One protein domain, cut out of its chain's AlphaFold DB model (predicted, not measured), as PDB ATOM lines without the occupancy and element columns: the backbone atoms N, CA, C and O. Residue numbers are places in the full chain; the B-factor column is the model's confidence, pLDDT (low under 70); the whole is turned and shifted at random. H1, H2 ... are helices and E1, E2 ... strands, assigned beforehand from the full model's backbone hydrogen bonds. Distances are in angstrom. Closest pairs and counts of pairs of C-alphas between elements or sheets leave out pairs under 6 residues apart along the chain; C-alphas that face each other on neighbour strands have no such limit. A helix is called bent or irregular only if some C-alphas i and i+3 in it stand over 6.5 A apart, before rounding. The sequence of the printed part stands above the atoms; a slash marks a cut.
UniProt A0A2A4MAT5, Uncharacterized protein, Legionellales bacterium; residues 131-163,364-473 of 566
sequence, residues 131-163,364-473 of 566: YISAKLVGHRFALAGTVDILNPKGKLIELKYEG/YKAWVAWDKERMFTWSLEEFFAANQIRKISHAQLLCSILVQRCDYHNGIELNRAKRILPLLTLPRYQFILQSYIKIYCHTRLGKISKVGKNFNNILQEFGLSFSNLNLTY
ATOM      1  N   TYR A 131     -33.364 -12.349  63.141       94.56
ATOM      2  CA  TYR A 131     -33.667 -10.992  63.609       94.56
ATOM      3  C   TYR A 131     -32.655  -9.971  63.068       94.56
ATOM      4  O   TYR A 131     -33.041  -8.957  62.479       94.56
ATOM      5  N   ILE A 132     -31.353 -10.250  63.215       92.31
ATOM      6  CA  ILE A 132     -30.280  -9.381  62.712       92.31
ATOM      7  C   ILE A 132     -30.405  -9.233  61.192       92.31
ATOM      8  O   ILE A 132     -30.404  -8.112  60.684       92.31
ATOM      9  N   SER A 133     -30.583 -10.343  60.472       91.06
ATOM     10  CA  SER A 133     -30.745 -10.365  59.012       91.06
ATOM     11  C   SER A 133     -31.873  -9.445  58.556       91.06
ATOM     12  O   SER A 133     -31.670  -8.578  57.704       91.06
ATOM     13  N   ALA A 134     -33.051  -9.593  59.164       93.38
ATOM     14  CA  ALA A 134     -34.226  -8.802  58.841       93.38
ATOM     15  C   ALA A 134     -33.999  -7.305  59.095       93.38
ATOM     16  O   ALA A 134     -34.336  -6.491  58.233       93.38
ATOM     17  N   LYS A 135     -33.369  -6.928  60.218       92.06
ATOM     18  CA  LYS A 135     -33.029  -5.526  60.518       92.06
ATOM     19  C   LYS A 135     -32.017  -4.942  59.532       92.06
ATOM     20  O   LYS A 135     -32.236  -3.855  58.998       92.06
ATOM     21  N   LEU A 136     -30.928  -5.659  59.247       90.69
ATOM     22  CA  LEU A 136     -29.873  -5.187  58.344       90.69
ATOM     23  C   LEU A 136     -30.382  -5.007  56.916       90.69
ATOM     24  O   LEU A 136     -30.171  -3.958  56.300       90.69
ATOM     25  N   VAL A 137     -31.090  -6.008  56.395       92.50
ATOM     26  CA  VAL A 137     -31.701  -5.942  55.065       92.50
ATOM     27  C   VAL A 137     -32.785  -4.869  55.036       92.50
ATOM     28  O   VAL A 137     -32.802  -4.053  54.112       92.50
ATOM     29  N   GLY A 138     -33.619  -4.801  56.078       92.19
ATOM     30  CA  GLY A 138     -34.613  -3.751  56.287       92.19
ATOM     31  C   GLY A 138     -34.028  -2.358  56.114       92.19
ATOM     32  O   GLY A 138     -34.505  -1.578  55.291       92.19
ATOM     33  N   HIS A 139     -32.929  -2.063  56.802       88.81
ATOM     34  CA  HIS A 139     -32.253  -0.777  56.684       88.81
ATOM     35  C   HIS A 139     -31.583  -0.559  55.334       88.81
ATOM     36  O   HIS A 139     -31.784   0.491  54.718       88.81
ATOM     37  N   ARG A 140     -30.817  -1.534  54.834       91.62
ATOM     38  CA  ARG A 140     -30.026  -1.350  53.610       91.62
ATOM     39  C   ARG A 140     -30.893  -1.205  52.362       91.62
ATOM     40  O   ARG A 140     -30.566  -0.428  51.461       91.62
ATOM     41  N   PHE A 141     -32.018  -1.910  52.317       91.88
ATOM     42  CA  PHE A 141     -33.029  -1.769  51.271       91.88
ATOM     43  C   PHE A 141     -34.067  -0.690  51.599       91.88
ATOM     44  O   PHE A 141     -34.854  -0.317  50.728       91.88
ATOM     45  N   ALA A 142     -34.009  -0.123  52.806       89.44
ATOM     46  CA  ALA A 142     -34.945   0.846  53.359       89.44
ATOM     47  C   ALA A 142     -36.407   0.364  53.322       89.44
ATOM     48  O   ALA A 142     -37.298   1.170  53.064       89.44
ATOM     49  N   LEU A 143     -36.629  -0.937  53.538       90.69
ATOM     50  CA  LEU A 143     -37.945  -1.585  53.603       90.69
ATOM     51  C   LEU A 143     -38.825  -0.930  54.675       90.69
ATOM     52  O   LEU A 143     -38.312  -0.398  55.658       90.69
ATOM     53  N   ALA A 144     -40.137  -0.951  54.451       88.81
ATOM     54  CA  ALA A 144     -41.120  -0.327  55.330       88.81
ATOM     55  C   ALA A 144     -42.112  -1.355  55.883       88.81
ATOM     56  O   ALA A 144     -42.511  -2.285  55.168       88.81
ATOM     57  N   GLY A 145     -42.552  -1.128  57.122       89.56
ATOM     58  CA  GLY A 145     -43.496  -1.994  57.815       89.56
ATOM     59  C   GLY A 145     -42.802  -3.172  58.490       89.56
ATOM     60  O   GLY A 145     -41.717  -3.033  59.055       89.56
ATOM     61  N   THR A 146     -43.448  -4.328  58.444       93.00
ATOM     62  CA  THR A 146     -43.068  -5.501  59.228       93.00
ATOM     63  C   THR A 146     -42.762  -6.706  58.346       93.00
ATOM     64  O   THR A 146     -43.097  -6.745  57.161       93.00
ATOM     65  N   VAL A 147     -42.080  -7.684  58.932       94.06
ATOM     66  CA  VAL A 147     -41.804  -9.001  58.359       94.06
ATOM     67  C   VAL A 147     -41.963 -10.038  59.451       94.06
ATOM     68  O   VAL A 147     -41.560  -9.775  60.582       94.06
ATOM     69  N   ASP A 148     -42.499 -11.215  59.137       93.88
ATOM     70  CA  ASP A 148     -42.584 -12.258  60.148       93.88
ATOM     71  C   ASP A 148     -41.315 -13.115  60.156       93.88
ATOM     72  O   ASP A 148     -40.829 -13.597  59.127       93.88
ATOM     73  N   ILE A 149     -40.797 -13.350  61.356       94.44
ATOM     74  CA  ILE A 149     -39.676 -14.256  61.609       94.44
ATOM     75  C   ILE A 149     -40.119 -15.384  62.537       94.44
ATOM     76  O   ILE A 149     -41.047 -15.228  63.327       94.44
ATOM     77  N   LEU A 150     -39.482 -16.548  62.442       93.94
ATOM     78  CA  LEU A 150     -39.777 -17.661  63.335       93.94
ATOM     79  C   LEU A 150     -39.106 -17.456  64.686       93.94
ATOM     80  O   LEU A 150     -37.885 -17.339  64.764       93.94
ATOM     81  N   ASN A 151     -39.895 -17.498  65.749       94.44
ATOM     82  CA  ASN A 151     -39.386 -17.523  67.111       94.44
ATOM     83  C   ASN A 151     -38.846 -18.921  67.492       94.44
ATOM     84  O   ASN A 151     -39.011 -19.883  66.731       94.44
ATOM     85  N   PRO A 152     -38.254 -19.083  68.690       93.50
ATOM     86  CA  PRO A 152     -37.686 -20.366  69.123       93.50
ATOM     87  C   PRO A 152     -38.700 -21.502  69.304       93.50
ATOM     88  O   PRO A 152     -38.328 -22.670  69.350       93.50
ATOM     89  N   LYS A 153     -39.998 -21.183  69.370       91.38
ATOM     90  CA  LYS A 153     -41.095 -22.163  69.427       91.38
ATOM     91  C   LYS A 153     -41.625 -22.537  68.035       91.38
ATOM     92  O   LYS A 153     -42.666 -23.182  67.945       91.38
ATOM     93  N   GLY A 154     -40.967 -22.095  66.960       89.12
ATOM     94  CA  GLY A 154     -41.393 -22.347  65.583       89.12
ATOM     95  C   GLY A 154     -42.663 -21.593  65.175       89.12
ATOM     96  O   GLY A 154     -43.337 -22.003  64.232       89.12
ATOM     97  N   LYS A 155     -43.015 -20.505  65.873       92.62
ATOM     98  CA  LYS A 155     -44.156 -19.645  65.527       92.62
ATOM     99  C   LYS A 155     -43.677 -18.380  64.832       92.62
ATOM    100  O   LYS A 155     -42.682 -17.791  65.247       92.62
ATOM    101  N   LEU A 156     -44.407 -17.958  63.804       91.88
ATOM    102  CA  LEU A 156     -44.183 -16.667  63.163       91.88
ATOM    103  C   LEU A 156     -44.558 -15.539  64.127       91.88
ATOM    104  O   LEU A 156     -45.635 -15.567  64.726       91.88
ATOM    105  N   ILE A 157     -43.652 -14.581  64.284       95.06
ATOM    106  CA  ILE A 157     -43.848 -13.352  65.049       95.06
ATOM    107  C   ILE A 157     -43.490 -12.153  64.182       95.06
ATOM    108  O   ILE A 157     -42.565 -12.222  63.374       95.06
ATOM    109  N   GLU A 158     -44.206 -11.055  64.384       94.44
ATOM    110  CA  GLU A 158     -44.003  -9.830  63.624       94.44
ATOM    111  C   GLU A 158     -42.726  -9.103  64.081       94.44
ATOM    112  O   GLU A 158     -42.476  -8.920  65.275       94.44
ATOM    113  N   LEU A 159     -41.917  -8.656  63.123       94.44
ATOM    114  CA  LEU A 159     -40.735  -7.833  63.341       94.44
ATOM    115  C   LEU A 159     -40.817  -6.566  62.490       94.44
ATOM    116  O   LEU A 159     -40.854  -6.626  61.264       94.44
ATOM    117  N   LYS A 160     -40.765  -5.398  63.132       92.81
ATOM    118  CA  LYS A 160     -40.645  -4.110  62.432       92.81
ATOM    119  C   LYS A 160     -39.273  -3.982  61.781       92.81
ATOM    120  O   LYS A 160     -38.259  -4.252  62.429       92.81
ATOM    121  N   TYR A 161     -39.218  -3.502  60.542       90.06
ATOM    122  CA  TYR A 161     -37.943  -3.134  59.920       90.06
ATOM    123  C   TYR A 161     -37.314  -1.911  60.590       90.06
ATOM    124  O   TYR A 161     -36.089  -1.783  60.612       90.06
ATOM    125  N   GLU A 162     -38.143  -1.028  61.149       83.56
ATOM    126  CA  GLU A 162     -37.708   0.176  61.840       83.56
ATOM    127  C   GLU A 162     -37.055  -0.122  63.197       83.56
ATOM    128  O   GLU A 162     -37.364  -1.113  63.858       83.56
ATOM    129  N   GLY A 163     -36.176   0.777  63.642       77.88
ATOM    130  CA  GLY A 163     -35.522   0.690  64.948       77.88
ATOM    131  C   GLY A 163     -34.349  -0.291  64.981       77.88
ATOM    132  O   GLY A 163     -34.516  -1.503  64.840       77.88
ATOM    133  N   TYR A 364     -20.132   7.146  47.014       93.19
ATOM    134  CA  TYR A 364     -21.170   6.753  47.966       93.19
ATOM    135  C   TYR A 364     -22.238   5.858  47.326       93.19
ATOM    136  O   TYR A 364     -22.565   4.813  47.877       93.19
ATOM    137  N   LYS A 365     -22.737   6.213  46.134       92.44
ATOM    138  CA  LYS A 365     -23.714   5.388  45.407       92.44
ATOM    139  C   LYS A 365     -23.141   4.027  45.019       92.44
ATOM    140  O   LYS A 365     -23.855   3.035  45.133       92.44
ATOM    141  N   ALA A 366     -21.875   3.968  44.601       92.19
ATOM    142  CA  ALA A 366     -21.205   2.711  44.272       92.19
ATOM    143  C   ALA A 366     -21.080   1.795  45.500       92.19
ATOM    144  O   ALA A 366     -21.451   0.626  45.423       92.19
ATOM    145  N   TRP A 367     -20.652   2.335  46.646       93.94
ATOM    146  CA  TRP A 367     -20.603   1.595  47.911       93.94
ATOM    147  C   TRP A 367     -21.989   1.092  48.340       93.94
ATOM    148  O   TRP A 367     -22.142  -0.078  48.696       93.94
ATOM    149  N   VAL A 368     -23.015   1.949  48.259       93.12
ATOM    150  CA  VAL A 368     -24.395   1.577  48.604       93.12
ATOM    151  C   VAL A 368     -24.930   0.465  47.709       93.12
ATOM    152  O   VAL A 368     -25.507  -0.500  48.213       93.12
ATOM    153  N   ALA A 369     -24.719   0.571  46.397       92.69
ATOM    154  CA  ALA A 369     -25.139  -0.444  45.438       92.69
ATOM    155  C   ALA A 369     -24.414  -1.779  45.658       92.69
ATOM    156  O   ALA A 369     -25.069  -2.821  45.689       92.69
ATOM    157  N   TRP A 370     -23.095  -1.741  45.868       93.94
ATOM    158  CA  TRP A 370     -22.289  -2.930  46.150       93.94
ATOM    159  C   TRP A 370     -22.777  -3.661  47.401       93.94
ATOM    160  O   TRP A 370     -22.972  -4.872  47.386       93.94
ATOM    161  N   ASP A 371     -23.030  -2.931  48.480       94.62
ATOM    162  CA  ASP A 371     -23.421  -3.554  49.739       94.62
ATOM    163  C   ASP A 371     -24.861  -4.080  49.708       94.62
ATOM    164  O   ASP A 371     -25.154  -5.099  50.323       94.62
ATOM    165  N   LYS A 372     -25.767  -3.421  48.966       94.94
ATOM    166  CA  LYS A 372     -27.093  -3.989  48.674       94.94
ATOM    167  C   LYS A 372     -26.957  -5.346  47.989       94.94
ATOM    168  O   LYS A 372     -27.644  -6.283  48.374       94.94
ATOM    169  N   GLU A 373     -26.059  -5.460  47.013       94.69
ATOM    170  CA  GLU A 373     -25.837  -6.724  46.308       94.69
ATOM    171  C   GLU A 373     -25.201  -7.793  47.200       94.69
ATOM    172  O   GLU A 373     -25.634  -8.945  47.192       94.69
ATOM    173  N   ARG A 374     -24.235  -7.399  48.037       93.94
ATOM    174  CA  ARG A 374     -23.642  -8.276  49.050       93.94
ATOM    175  C   ARG A 374     -24.697  -8.806  50.025       93.94
ATOM    176  O   ARG A 374     -24.750 -10.004  50.264       93.94
ATOM    177  N   MET A 375     -25.537  -7.928  50.576       94.06
ATOM    178  CA  MET A 375     -26.594  -8.307  51.523       94.06
ATOM    179  C   MET A 375     -27.685  -9.156  50.871       94.06
ATOM    180  O   MET A 375     -28.197 -10.075  51.504       94.06
ATOM    181  N   PHE A 376     -28.024  -8.885  49.609       95.81
ATOM    182  CA  PHE A 376     -28.942  -9.723  48.844       95.81
ATOM    183  C   PHE A 376     -28.385 -11.132  48.626       95.81
ATOM    184  O   PHE A 376     -29.082 -12.108  48.886       95.81
ATOM    185  N   THR A 377     -27.126 -11.232  48.193       94.12
ATOM    186  CA  THR A 377     -26.454 -12.520  47.976       94.12
ATOM    187  C   THR A 377     -26.389 -13.320  49.270       94.12
ATOM    188  O   THR A 377     -26.824 -14.464  49.286       94.12
ATOM    189  N   TRP A 378     -25.985 -12.680  50.368       93.19
ATOM    190  CA  TRP A 378     -26.009 -13.299  51.690       93.19
ATOM    191  C   TRP A 378     -27.419 -13.763  52.092       93.19
ATOM    192  O   TRP A 378     -27.590 -14.890  52.532       93.19
ATOM    193  N   SER A 379     -28.462 -12.955  51.861       94.38
ATOM    194  CA  SER A 379     -29.848 -13.351  52.179       94.38
ATOM    195  C   SER A 379     -30.314 -14.587  51.399       94.38
ATOM    196  O   SER A 379     -31.111 -15.370  51.913       94.38
ATOM    197  N   LEU A 380     -29.842 -14.757  50.158       93.50
ATOM    198  CA  LEU A 380     -30.097 -15.958  49.363       93.50
ATOM    199  C   LEU A 380     -29.311 -17.164  49.886       93.50
ATOM    200  O   LEU A 380     -29.884 -18.238  50.011       93.50
ATOM    201  N   GLU A 381     -28.030 -16.998  50.209       92.50
ATOM    202  CA  GLU A 381     -27.202 -18.067  50.786       92.50
ATOM    203  C   GLU A 381     -27.800 -18.586  52.099       92.50
ATOM    204  O   GLU A 381     -27.954 -19.793  52.268       92.50
ATOM    205  N   GLU A 382     -28.242 -17.682  52.974       91.56
ATOM    206  CA  GLU A 382     -28.924 -18.036  54.221       91.56
ATOM    207  C   GLU A 382     -30.243 -18.780  53.968       91.56
ATOM    208  O   GLU A 382     -30.559 -19.734  54.675       91.56
ATOM    209  N   PHE A 383     -31.004 -18.406  52.930       93.00
ATOM    210  CA  PHE A 383     -32.188 -19.171  52.536       93.00
ATOM    211  C   PHE A 383     -31.824 -20.614  52.170       93.00
ATOM    212  O   PHE A 383     -32.516 -21.536  52.591       93.00
ATOM    213  N   PHE A 384     -30.766 -20.837  51.389       90.56
ATOM    214  CA  PHE A 384     -30.391 -22.193  50.980       90.56
ATOM    215  C   PHE A 384     -29.809 -23.011  52.138       90.56
ATOM    216  O   PHE A 384     -30.150 -24.185  52.264       90.56
ATOM    217  N   ALA A 385     -29.016 -22.383  53.010       90.31
ATOM    218  CA  ALA A 385     -28.400 -23.021  54.172       90.31
ATOM    219  C   ALA A 385     -29.394 -23.332  55.307       90.31
ATOM    220  O   ALA A 385     -29.162 -24.242  56.105       90.31
ATOM    221  N   ALA A 386     -30.501 -22.589  55.402       89.00
ATOM    222  CA  ALA A 386     -31.488 -22.771  56.457       89.00
ATOM    223  C   ALA A 386     -32.224 -24.118  56.358       89.00
ATOM    224  O   ALA A 386     -32.516 -24.635  55.277       89.00
ATOM    225  N   ASN A 387     -32.635 -24.660  57.508       86.81
ATOM    226  CA  ASN A 387     -33.524 -25.820  57.528       86.81
ATOM    227  C   ASN A 387     -34.909 -25.480  56.942       86.81
ATOM    228  O   ASN A 387     -35.334 -24.324  56.910       86.81
ATOM    229  N   GLN A 388     -35.649 -26.507  56.522       84.75
ATOM    230  CA  GLN A 388     -36.898 -26.356  55.765       84.75
ATOM    231  C   GLN A 388     -37.951 -25.459  56.434       84.75
ATOM    232  O   GLN A 388     -38.670 -24.744  55.734       84.75
ATOM    233  N   ILE A 389     -38.031 -25.475  57.769       85.75
ATOM    234  CA  ILE A 389     -38.966 -24.641  58.531       85.75
ATOM    235  C   ILE A 389     -38.469 -23.188  58.532       85.75
ATOM    236  O   ILE A 389     -39.228 -22.280  58.203       85.75
ATOM    237  N   ARG A 390     -37.178 -22.964  58.810       87.94
ATOM    238  CA  ARG A 390     -36.545 -21.631  58.879       87.94
ATOM    239  C   ARG A 390     -36.492 -20.895  57.543       87.94
ATOM    240  O   ARG A 390     -36.590 -19.668  57.533       87.94
ATOM    241  N   LYS A 391     -36.457 -21.615  56.414       91.75
ATOM    242  CA  LYS A 391     -36.526 -21.027  55.060       91.75
ATOM    243  C   LYS A 391     -37.698 -20.052  54.880       91.75
ATOM    244  O   LYS A 391     -37.589 -19.121  54.086       91.75
ATOM    245  N   ILE A 392     -38.791 -20.207  55.635       91.69
ATOM    246  CA  ILE A 392     -39.949 -19.302  55.593       91.69
ATOM    247  C   ILE A 392     -39.586 -17.854  55.963       91.69
ATOM    248  O   ILE A 392     -40.059 -16.933  55.306       91.69
ATOM    249  N   SER A 393     -38.718 -17.631  56.958       93.44
ATOM    250  CA  SER A 393     -38.324 -16.285  57.401       93.44
ATOM    251  C   SER A 393     -37.449 -15.595  56.357       93.44
ATOM    252  O   SER A 393     -37.643 -14.419  56.047       93.44
ATOM    253  N   HIS A 394     -36.548 -16.351  55.728       94.19
ATOM    254  CA  HIS A 394     -35.738 -15.855  54.618       94.19
ATOM    255  C   HIS A 394     -36.589 -15.578  53.369       94.19
ATOM    256  O   HIS A 394     -36.428 -14.535  52.740       94.19
ATOM    257  N   ALA A 395     -37.552 -16.449  53.046       95.00
ATOM    258  CA  ALA A 395     -38.490 -16.234  51.942       95.00
ATOM    259  C   ALA A 395     -39.303 -14.943  52.124       95.00
ATOM    260  O   ALA A 395     -39.452 -14.173  51.176       95.00
ATOM    261  N   GLN A 396     -39.775 -14.655  53.341       94.69
ATOM    262  CA  GLN A 396     -40.459 -13.393  53.628       94.69
ATOM    263  C   GLN A 396     -39.567 -12.177  53.386       94.69
ATOM    264  O   GLN A 396     -39.986 -11.229  52.724       94.69
ATOM    265  N   LEU A 397     -38.316 -12.224  53.847       95.19
ATOM    266  CA  LEU A 397     -37.365 -11.137  53.647       95.19
ATOM    267  C   LEU A 397     -37.052 -10.892  52.160       95.19
ATOM    268  O   LEU A 397     -37.032  -9.745  51.706       95.19
ATOM    269  N   LEU A 398     -36.860 -11.966  51.390       97.06
ATOM    270  CA  LEU A 398     -36.668 -11.900  49.941       97.06
ATOM    271  C   LEU A 398     -37.919 -11.349  49.236       97.06
ATOM    272  O   LEU A 398     -37.796 -10.525  48.328       97.06
ATOM    273  N   CYS A 399     -39.120 -11.724  49.683       96.50
ATOM    274  CA  CYS A 399     -40.380 -11.188  49.164       96.50
ATOM    275  C   CYS A 399     -40.513  -9.677  49.403       96.50
ATOM    276  O   CYS A 399     -40.913  -8.941  48.496       96.50
ATOM    277  N   SER A 400     -40.093  -9.181  50.571       95.62
ATOM    278  CA  SER A 400     -40.043  -7.740  50.839       95.62
ATOM    279  C   SER A 400     -39.118  -7.000  49.882       95.62
ATOM    280  O   SER A 400     -39.497  -5.949  49.361       95.62
ATOM    281  N   ILE A 401     -37.923  -7.543  49.613       96.81
ATOM    282  CA  ILE A 401     -36.989  -6.965  48.635       96.81
ATOM    283  C   ILE A 401     -37.625  -6.942  47.242       96.81
ATOM    284  O   ILE A 401     -37.607  -5.900  46.581       96.81
ATOM    285  N   LEU A 402     -38.200  -8.068  46.809       96.88
ATOM    286  CA  LEU A 402     -38.826  -8.218  45.498       96.88
ATOM    287  C   LEU A 402     -39.909  -7.159  45.272       96.88
ATOM    288  O   LEU A 402     -39.853  -6.407  44.300       96.88
ATOM    289  N   VAL A 403     -40.881  -7.090  46.180       95.12
ATOM    290  CA  VAL A 403     -42.088  -6.285  45.973       95.12
ATOM    291  C   VAL A 403     -41.836  -4.808  46.252       95.12
ATOM    292  O   VAL A 403     -42.324  -3.955  45.514       95.12
ATOM    293  N   GLN A 404     -41.069  -4.471  47.294       93.56
ATOM    294  CA  GLN A 404     -40.893  -3.072  47.687       93.56
ATOM    295  C   GLN A 404     -39.728  -2.372  46.977       93.56
ATOM    296  O   GLN A 404     -39.718  -1.138  46.947       93.56
ATOM    297  N   ARG A 405     -38.704  -3.107  46.507       94.38
ATOM    298  CA  ARG A 405     -37.398  -2.512  46.147       94.38
ATOM    299  C   ARG A 405     -36.770  -2.981  44.849       94.38
ATOM    300  O   ARG A 405     -35.698  -2.472  44.530       94.38
ATOM    301  N   CYS A 406     -37.398  -3.882  44.102       96.31
ATOM    302  CA  CYS A 406     -36.962  -4.149  42.737       96.31
ATOM    303  C   CYS A 406     -37.703  -3.228  41.762       96.31
ATOM    304  O   CYS A 406     -38.931  -3.245  41.727       96.31
ATOM    305  N   ASP A 407     -36.981  -2.428  40.979       95.06
ATOM    306  CA  ASP A 407     -37.531  -1.605  39.896       95.06
ATOM    307  C   ASP A 407     -37.336  -2.294  38.536       95.06
ATOM    308  O   ASP A 407     -36.231  -2.723  38.194       95.06
ATOM    309  N   TYR A 408     -38.407  -2.370  37.745       95.88
ATOM    310  CA  TYR A 408     -38.396  -2.934  36.392       95.88
ATOM    311  C   TYR A 408     -37.383  -2.243  35.465       95.88
ATOM    312  O   TYR A 408     -36.762  -2.884  34.621       95.88
ATOM    313  N   HIS A 409     -37.171  -0.936  35.629       95.81
ATOM    314  CA  HIS A 409     -36.266  -0.159  34.784       95.81
ATOM    315  C   HIS A 409     -34.791  -0.266  35.205       95.81
ATOM    316  O   HIS A 409     -33.916   0.282  34.531       95.81
ATOM    317  N   ASN A 410     -34.494  -0.953  36.312       95.31
ATOM    318  CA  ASN A 410     -33.141  -1.134  36.822       95.31
ATOM    319  C   ASN A 410     -32.685  -2.586  36.621       95.31
ATOM    320  O   ASN A 410     -33.099  -3.485  37.344       95.31
ATOM    321  N   GLY A 411     -31.765  -2.810  35.677       94.62
ATOM    322  CA  GLY A 411     -31.308  -4.158  35.318       94.62
ATOM    323  C   GLY A 411     -30.704  -4.973  36.471       94.62
ATOM    324  O   GLY A 411     -30.876  -6.188  36.507       94.62
ATOM    325  N   ILE A 412     -30.047  -4.331  37.448       93.31
ATOM    326  CA  ILE A 412     -29.507  -5.035  38.628       93.31
ATOM    327  C   ILE A 412     -30.658  -5.542  39.500       93.31
ATOM    328  O   ILE A 412     -30.655  -6.681  39.953       93.31
ATOM    329  N   GLU A 413     -31.656  -4.695  39.731       95.62
ATOM    330  CA  GLU A 413     -32.823  -5.020  40.550       95.62
ATOM    331  C   GLU A 413     -33.752  -6.025  39.865       95.62
ATOM    332  O   GLU A 413     -34.233  -6.950  40.518       95.62
ATOM    333  N   LEU A 414     -33.918  -5.926  38.546       95.06
ATOM    334  CA  LEU A 414     -34.610  -6.931  37.748       95.06
ATOM    335  C   LEU A 414     -33.903  -8.295  37.827       95.06
ATOM    336  O   LEU A 414     -34.562  -9.326  37.961       95.06
ATOM    337  N   ASN A 415     -32.565  -8.315  37.842       93.56
ATOM    338  CA  ASN A 415     -31.802  -9.546  38.057       93.56
ATOM    339  C   ASN A 415     -31.980 -10.119  39.477       93.56
ATOM    340  O   ASN A 415     -31.994 -11.337  39.645       93.56
ATOM    341  N   ARG A 416     -32.175  -9.282  40.507       95.44
ATOM    342  CA  ARG A 416     -32.579  -9.783  41.836       95.44
ATOM    343  C   ARG A 416     -33.959 -10.413  41.781       95.44
ATOM    344  O   ARG A 416     -34.130 -11.524  42.271       95.44
ATOM    345  N   ALA A 417     -34.920  -9.739  41.149       95.12
ATOM    346  CA  ALA A 417     -36.279 -10.247  41.019       95.12
ATOM    347  C   ALA A 417     -36.311 -11.623  40.339       95.12
ATOM    348  O   ALA A 417     -36.956 -12.541  40.842       95.12
ATOM    349  N   LYS A 418     -35.523 -11.782  39.273       92.50
ATOM    350  CA  LYS A 418     -35.296 -13.047  38.569       92.50
ATOM    351  C   LYS A 418     -34.829 -14.179  39.496       92.50
ATOM    352  O   LYS A 418     -35.318 -15.291  39.390       92.50
ATOM    353  N   ARG A 419     -33.921 -13.906  40.436       93.25
ATOM    354  CA  ARG A 419     -33.403 -14.917  41.381       93.25
ATOM    355  C   ARG A 419     -34.375 -15.233  42.525       93.25
ATOM    356  O   ARG A 419     -34.343 -16.327  43.075       93.25
ATOM    357  N   ILE A 420     -35.230 -14.281  42.905       94.25
ATOM    358  CA  ILE A 420     -36.186 -14.442  44.015       94.25
ATOM    359  C   ILE A 420     -37.469 -15.145  43.557       94.25
ATOM    360  O   ILE A 420     -38.021 -15.969  44.284       94.25
ATOM    361  N   LEU A 421     -37.985 -14.792  42.379       91.50
ATOM    362  CA  LEU A 421     -39.336 -15.165  41.966       91.50
ATOM    363  C   LEU A 421     -39.571 -16.690  41.914       91.50
ATOM    364  O   LEU A 421     -40.586 -17.111  42.466       91.50
ATOM    365  N   PRO A 422     -38.656 -17.529  41.380       88.69
ATOM    366  CA  PRO A 422     -38.821 -18.987  41.401       88.69
ATOM    367  C   PRO A 422     -38.908 -19.582  42.813       88.69
ATOM    368  O   PRO A 422     -39.620 -20.558  43.031       88.69
ATOM    369  N   LEU A 423     -38.212 -18.989  43.792       90.38
ATOM    370  CA  LEU A 423     -38.298 -19.428  45.188       90.38
ATOM    371  C   LEU A 423     -39.693 -19.183  45.744       90.38
ATOM    372  O   LEU A 423     -40.267 -20.044  46.401       90.38
ATOM    373  N   LEU A 424     -40.250 -18.003  45.483       90.06
ATOM    374  CA  LEU A 424     -41.534 -17.603  46.048       90.06
ATOM    375  C   LEU A 424     -42.736 -18.240  45.350       90.06
ATOM    376  O   LEU A 424     -43.828 -18.211  45.912       90.06
ATOM    377  N   THR A 425     -42.557 -18.825  44.165       87.00
ATOM    378  CA  THR A 425     -43.599 -19.607  43.484       87.00
ATOM    379  C   THR A 425     -43.631 -21.073  43.904       87.00
ATOM    380  O   THR A 425     -44.565 -21.780  43.535       87.00
ATOM    381  N   LEU A 426     -42.677 -21.543  44.719       85.56
ATOM    382  CA  LEU A 426     -42.786 -22.857  45.353       85.56
ATOM    383  C   LEU A 426     -44.102 -22.955  46.148       85.56
ATOM    384  O   LEU A 426     -44.411 -22.021  46.901       85.56
ATOM    385  N   PRO A 427     -44.834 -24.088  46.093       84.00
ATOM    386  CA  PRO A 427     -46.152 -24.221  46.730       84.00
ATOM    387  C   PRO A 427     -46.182 -23.814  48.209       84.00
ATOM    388  O   PRO A 427     -47.138 -23.218  48.696       84.00
ATOM    389  N   ARG A 428     -45.088 -24.077  48.932       85.81
ATOM    390  CA  ARG A 428     -44.942 -23.733  50.353       85.81
ATOM    391  C   ARG A 428     -44.665 -22.258  50.652       85.81
ATOM    392  O   ARG A 428     -44.800 -21.878  51.804       85.81
ATOM    393  N   TYR A 429     -44.249 -21.445  49.681       89.25
ATOM    394  CA  TYR A 429     -43.939 -20.017  49.875       89.25
ATOM    395  C   TYR A 429     -44.895 -19.094  49.116       89.25
ATOM    396  O   TYR A 429     -44.953 -17.899  49.393       89.25
ATOM    397  N   GLN A 430     -45.708 -19.646  48.221       85.75
ATOM    398  CA  GLN A 430     -46.667 -18.916  47.399       85.75
ATOM    399  C   GLN A 430     -47.632 -18.033  48.206       85.75
ATOM    400  O   GLN A 430     -47.954 -16.917  47.792       85.75
ATOM    401  N   PHE A 431     -48.054 -18.489  49.390       85.44
ATOM    402  CA  PHE A 431     -48.921 -17.712  50.280       85.44
ATOM    403  C   PHE A 431     -48.261 -16.394  50.738       85.44
ATOM    404  O   PHE A 431     -48.952 -15.390  50.926       85.44
ATOM    405  N   ILE A 432     -46.926 -16.369  50.869       91.81
ATOM    406  CA  ILE A 432     -46.155 -15.170  51.221       91.81
ATOM    407  C   ILE A 432     -46.315 -14.145  50.102       91.81
ATOM    408  O   ILE A 432     -46.739 -13.017  50.343       91.81
ATOM    409  N   LEU A 433     -46.043 -14.556  48.862       90.81
ATOM    410  CA  LEU A 433     -46.110 -13.668  47.706       90.81
ATOM    411  C   LEU A 433     -47.518 -13.088  47.514       90.81
ATOM    412  O   LEU A 433     -47.670 -11.889  47.281       90.81
ATOM    413  N   GLN A 434     -48.556 -13.908  47.699       87.94
ATOM    414  CA  GLN A 434     -49.950 -13.459  47.662       87.94
ATOM    415  C   GLN A 434     -50.263 -12.411  48.738       87.94
ATOM    416  O   GLN A 434     -50.926 -11.410  48.449       87.94
ATOM    417  N   SER A 435     -49.767 -12.610  49.964       89.50
ATOM    418  CA  SER A 435     -49.931 -11.646  51.056       89.50
ATOM    419  C   SER A 435     -49.307 -10.292  50.697       89.50
ATOM    420  O   SER A 435     -49.967  -9.254  50.780       89.50
ATOM    421  N   TYR A 436     -48.076 -10.294  50.176       91.81
ATOM    422  CA  TYR A 436     -47.390  -9.064  49.771       91.81
ATOM    423  C   TYR A 436     -48.067  -8.367  48.588       91.81
ATOM    424  O   TYR A 436     -48.176  -7.139  48.593       91.81
ATOM    425  N   ILE A 437     -48.576  -9.113  47.603       90.69
ATOM    426  CA  ILE A 437     -49.368  -8.535  46.505       90.69
ATOM    427  C   ILE A 437     -50.591  -7.812  47.077       90.69
ATOM    428  O   ILE A 437     -50.828  -6.647  46.754       90.69
ATOM    429  N   LYS A 438     -51.331  -8.457  47.984       88.75
ATOM    430  CA  LYS A 438     -52.515  -7.863  48.618       88.75
ATOM    431  C   LYS A 438     -52.182  -6.580  49.389       88.75
ATOM    432  O   LYS A 438     -52.940  -5.617  49.299       88.75
ATOM    433  N   ILE A 439     -51.068  -6.561  50.123       88.62
ATOM    434  CA  ILE A 439     -50.676  -5.443  50.995       88.62
ATOM    435  C   ILE A 439     -50.075  -4.272  50.202       88.62
ATOM    436  O   ILE A 439     -50.436  -3.120  50.438       88.62
ATOM    437  N   TYR A 440     -49.161  -4.543  49.267       90.12
ATOM    438  CA  TYR A 440     -48.344  -3.506  48.625       90.12
ATOM    439  C   TYR A 440     -48.779  -3.179  47.195       90.12
ATOM    440  O   TYR A 440     -48.628  -2.036  46.745       90.12
ATOM    441  N   CYS A 441     -49.321  -4.147  46.453       91.00
ATOM    442  CA  CYS A 441     -49.675  -3.951  45.046       91.00
ATOM    443  C   CYS A 441     -51.071  -3.355  44.856       91.00
ATOM    444  O   CYS A 441     -51.349  -2.821  43.783       91.00
ATOM    445  N   HIS A 442     -51.913  -3.359  45.892       90.06
ATOM    446  CA  HIS A 442     -53.244  -2.758  45.868       90.06
ATOM    447  C   HIS A 442     -53.374  -1.611  46.873       90.06
ATOM    448  O   HIS A 442     -52.820  -1.611  47.965       90.06
ATOM    449  N   THR A 443     -54.123  -0.588  46.482       88.69
ATOM    450  CA  THR A 443     -54.580   0.482  47.372       88.69
ATOM    451  C   THR A 443     -55.704  -0.021  48.278       88.69
ATOM    452  O   THR A 443     -56.349  -1.023  47.977       88.69
ATOM    453  N   ARG A 444     -56.034   0.739  49.331       81.56
ATOM    454  CA  ARG A 444     -57.184   0.441  50.211       81.56
ATOM    455  C   ARG A 444     -58.522   0.323  49.463       81.56
ATOM    456  O   ARG A 444     -59.426  -0.336  49.950       81.56
ATOM    457  N   LEU A 445     -58.636   0.939  48.282       83.56
ATOM    458  CA  LEU A 445     -59.814   0.884  47.406       83.56
ATOM    459  C   LEU A 445     -59.730  -0.244  46.352       83.56
ATOM    460  O   LEU A 445     -60.472  -0.225  45.376       83.56
ATOM    461  N   GLY A 446     -58.773  -1.170  46.471       82.38
ATOM    462  CA  GLY A 446     -58.590  -2.312  45.564       82.38
ATOM    463  C   GLY A 446     -57.878  -2.007  44.237       82.38
ATOM    464  O   GLY A 446     -57.476  -2.930  43.529       82.38
ATOM    465  N   LYS A 447     -57.647  -0.732  43.890       90.38
ATOM    466  CA  LYS A 447     -56.920  -0.339  42.663       90.38
ATOM    467  C   LYS A 447     -55.434  -0.689  42.746       90.38
ATOM    468  O   LYS A 447     -54.857  -0.565  43.823       90.38
ATOM    469  N   ILE A 448     -54.800  -1.017  41.618       91.12
ATOM    470  CA  ILE A 448     -53.356  -1.303  41.550       91.12
ATOM    471  C   ILE A 448     -52.543  -0.043  41.908       91.12
ATOM    472  O   ILE A 448     -52.728   1.023  41.312       91.12
ATOM    473  N   SER A 449     -51.640  -0.169  42.882       94.31
ATOM    474  CA  SER A 449     -50.749   0.892  43.363       94.31
ATOM    475  C   SER A 449     -49.582   1.148  42.391       94.31
ATOM    476  O   SER A 449     -49.366   0.395  41.443       94.31
ATOM    477  N   LYS A 450     -48.774   2.197  42.618       93.81
ATOM    478  CA  LYS A 450     -47.534   2.410  41.837       93.81
ATOM    479  C   LYS A 450     -46.571   1.225  41.976       93.81
ATOM    480  O   LYS A 450     -46.011   0.781  40.978       93.81
ATOM    481  N   VAL A 451     -46.433   0.702  43.195       93.62
ATOM    482  CA  VAL A 451     -45.642  -0.500  43.490       93.62
ATOM    483  C   VAL A 451     -46.215  -1.702  42.741       93.62
ATOM    484  O   VAL A 451     -45.471  -2.419  42.084       93.62
ATOM    485  N   GLY A 452     -47.541  -1.866  42.741       94.19
ATOM    486  CA  GLY A 452     -48.220  -2.932  42.008       94.19
ATOM    487  C   GLY A 452     -48.030  -2.863  40.496       94.19
ATOM    488  O   GLY A 452     -47.799  -3.892  39.876       94.19
ATOM    489  N   LYS A 453     -48.055  -1.666  39.898       95.62
ATOM    490  CA  LYS A 453     -47.772  -1.490  38.462       95.62
ATOM    491  C   LYS A 453     -46.338  -1.887  38.121       95.62
ATOM    492  O   LYS A 453     -46.133  -2.638  37.177       95.62
ATOM    493  N   ASN A 454     -45.368  -1.417  38.905       96.69
ATOM    494  CA  ASN A 454     -43.967  -1.796  38.729       96.69
ATOM    495  C   ASN A 454     -43.777  -3.312  38.870       96.69
ATOM    496  O   ASN A 454     -43.190  -3.939  37.994       96.69
ATOM    497  N   PHE A 455     -44.328  -3.911  39.927       95.81
ATOM    498  CA  PHE A 455     -44.207  -5.348  40.142       95.81
ATOM    499  C   PHE A 455     -44.902  -6.155  39.035       95.81
ATOM    500  O   PHE A 455     -44.351  -7.143  38.568       95.81
ATOM    501  N   ASN A 456     -46.047  -5.699  38.526       94.31
ATOM    502  CA  ASN A 456     -46.692  -6.324  37.374       94.31
ATOM    503  C   ASN A 456     -45.824  -6.259  36.105       94.31
ATOM    504  O   ASN A 456     -45.790  -7.231  35.362       94.31
ATOM    505  N   ASN A 457     -45.091  -5.166  35.868       95.69
ATOM    506  CA  ASN A 457     -44.142  -5.096  34.750       95.69
ATOM    507  C   ASN A 457     -42.994  -6.103  34.922       95.69
ATOM    508  O   ASN A 457     -42.621  -6.774  33.965       95.69
ATOM    509  N   ILE A 458     -42.479  -6.262  36.149       94.81
ATOM    510  CA  ILE A 458     -41.489  -7.304  36.472       94.81
ATOM    511  C   ILE A 458     -42.056  -8.695  36.174       94.81
ATOM    512  O   ILE A 458     -41.375  -9.504  35.561       94.81
ATOM    513  N   LEU A 459     -43.297  -8.986  36.577       91.81
ATOM    514  CA  LEU A 459     -43.933 -10.270  36.271       91.81
ATOM    515  C   LEU A 459     -44.056 -10.489  34.755       91.81
ATOM    516  O   LEU A 459     -43.724 -11.566  34.264       91.81
ATOM    517  N   GLN A 460     -44.470  -9.460  34.013       91.88
ATOM    518  CA  GLN A 460     -44.647  -9.529  32.561       91.88
ATOM    519  C   GLN A 460     -43.341  -9.800  31.807       91.88
ATOM    520  O   GLN A 460     -43.382 -10.527  30.814       91.88
ATOM    521  N   GLU A 461     -42.197  -9.312  32.302       88.75
ATOM    522  CA  GLU A 461     -40.865  -9.649  31.766       88.75
ATOM    523  C   GLU A 461     -40.635 -11.169  31.708       88.75
ATOM    524  O   GLU A 461     -39.985 -11.686  30.799       88.75
ATOM    525  N   PHE A 462     -41.228 -11.906  32.651       83.31
ATOM    526  CA  PHE A 462     -41.111 -13.359  32.768       83.31
ATOM    527  C   PHE A 462     -42.361 -14.113  32.284       83.31
ATOM    528  O   PHE A 462     -42.497 -15.305  32.549       83.31
ATOM    529  N   GLY A 463     -43.282 -13.446  31.578       83.06
ATOM    530  CA  GLY A 463     -44.530 -14.055  31.096       83.06
ATOM    531  C   GLY A 463     -45.565 -14.329  32.196       83.06
ATOM    532  O   GLY A 463     -46.501 -15.107  31.995       83.06
ATOM    533  N   LEU A 464     -45.411 -13.694  33.358       86.19
ATOM    534  CA  LEU A 464     -46.289 -13.841  34.510       86.19
ATOM    535  C   LEU A 464     -47.231 -12.646  34.677       86.19
ATOM    536  O   LEU A 464     -47.019 -11.545  34.169       86.19
ATOM    537  N   SER A 465     -48.288 -12.876  35.440       87.88
ATOM    538  CA  SER A 465     -49.266 -11.891  35.874       87.88
ATOM    539  C   SER A 465     -49.772 -12.262  37.266       87.88
ATOM    540  O   SER A 465     -49.575 -13.377  37.748       87.88
ATOM    541  N   PHE A 466     -50.502 -11.354  37.915       86.31
ATOM    542  CA  PHE A 466     -51.146 -11.674  39.190       86.31
ATOM    543  C   PHE A 466     -52.135 -12.847  39.107       86.31
ATOM    544  O   PHE A 466     -52.377 -13.497  40.120       86.31
ATOM    545  N   SER A 467     -52.705 -13.134  37.931       80.62
ATOM    546  CA  SER A 467     -53.706 -14.193  37.767       80.62
ATOM    547  C   SER A 467     -53.108 -15.578  37.522       80.62
ATOM    548  O   SER A 467     -53.714 -16.564  37.934       80.62
ATOM    549  N   ASN A 468     -51.939 -15.678  36.878       78.00
ATOM    550  CA  ASN A 468     -51.307 -16.968  36.569       78.00
ATOM    551  C   ASN A 468     -50.167 -17.347  37.526       78.00
ATOM    552  O   ASN A 468     -49.678 -18.473  37.461       78.00
ATOM    553  N   LEU A 469     -49.795 -16.460  38.454       76.81
ATOM    554  CA  LEU A 469     -48.738 -16.706  39.438       76.81
ATOM    555  C   LEU A 469     -48.966 -17.993  40.239       76.81
ATOM    556  O   LEU A 469     -48.025 -18.696  40.584       76.81
ATOM    557  N   ASN A 470     -50.236 -18.326  40.482       66.62
ATOM    558  CA  ASN A 470     -50.620 -19.527  41.214       66.62
ATOM    559  C   ASN A 470     -50.598 -20.820  40.398       66.62
ATOM    560  O   ASN A 470     -50.715 -21.899  40.966       66.62
ATOM    561  N   LEU A 471     -50.489 -20.696  39.081       66.88
ATOM    562  CA  LEU A 471     -50.438 -21.795  38.121       66.88
ATOM    563  C   LEU A 471     -49.007 -22.007  37.611       66.88
ATOM    564  O   LEU A 471     -48.800 -22.632  36.574       66.88
ATOM    565  N   THR A 472     -48.033 -21.394  38.284       68.75
ATOM    566  CA  THR A 472     -46.663 -21.317  37.799       68.75
ATOM    567  C   THR A 472     -45.825 -22.457  38.354       68.75
ATOM    568  O   THR A 472     -45.774 -22.667  39.561       68.75
ATOM    569  N   TYR A 473     -45.120 -23.146  37.462       80.69
ATOM    570  CA  TYR A 473     -44.220 -24.237  37.806       80.69
ATOM    571  C   TYR A 473     -42.817 -23.677  38.101       80.69
ATOM    572  O   TYR A 473     -42.212 -23.049  37.221       80.69
TER     573      TYR A 473
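Overview. This is residues 131 to 163 and 364 to 473 of the 566 residues of an uncharacterized protein of Legionellales bacterium (UniProt A0A2A4MAT5). Helix H3 runs through the core, with helices H1, H2, H4 and H5 packed round it and H6 set crosswise at its last residues. A small hairpin of strands, E1 and E2, packs with E1 on the first part of H3, beside H1. The printed part has 143 residues and is mostly helix, with six named helices and two named strands in the order H1 E1 E2 H2 H3 H4 H5 H6; the strands form one antiparallel sheet. It is compact, with a radius of gyration of the C-alphas of 14.6 A, and rounded, spanning 39 by 36 by 30 A.

Arrangement. H1, residues 131 to 141, touches H3, residues 391 to 405, at a shallow tilt of 14 degrees, the same way; the closest C-alphas are those of Ala 134 and Leu 397, 6.5 A apart. E1, residues 146 to 150, and E2, residues 156 to 160, are an antiparallel hairpin, with N 147 and O 159 at 2.8 A and N 149 and O 157 at 2.9 A, within hydrogen-bond range. The closest C-alphas of E1 and H3 are those of Ile 149 and Ser 393, 4.9 A apart. H2, residues 364 to 385, forms a helical hairpin with H3 and touches it with residues 379 to 384 alone, closest at Phe 383 and His 394, whose C-alphas are 5.3 A apart. H3 and H4, residues 411 to 424, form another, closest at Leu 402 and Ala 417, 5.5 A between C-alphas, at a shallow tilt of 35.0 degrees, only just short of steep. H1, H2, H3 and H4 make an up and down bundle, each running against the one before it. H5, residues 430 to 441, touches H3, the C-alphas of Cys 399 and Leu 433 being closest at 6.4 A. H6, residues 450 to 461, touches H5 at a steep tilt of 46 degrees, opposite ways, closest at the C-alphas of Cys 441 and Gly 452, 3.5 A. Every O i to N i+4 pair is within hydrogen-bond range in H1, H2, H3, H5 and H6; in H4 it is 8 of 10.

Along the chain. H1 begins at C-alpha 131, (-33.667, -10.992, 63.609). H2 is 31.3 A long, H3 20.6 A and H4 20.0 A. H4 is irregular, but only just: C-alphas 419 and 422 are 6.8 A apart. H6 ends at C-alpha 461, (-40.865, -9.649, 31.766).

Size, cuts and confidence. The farthest C-alphas, those of Tyr 364 and Leu 471, are 42.1 A apart. Residues 164 to 363 are not printed, and C-alphas 163 and 364 are 23.0 A apart across the cut. Of the links printed whole, none is long. Residues 470 to 472 are under 70 in pLDDT.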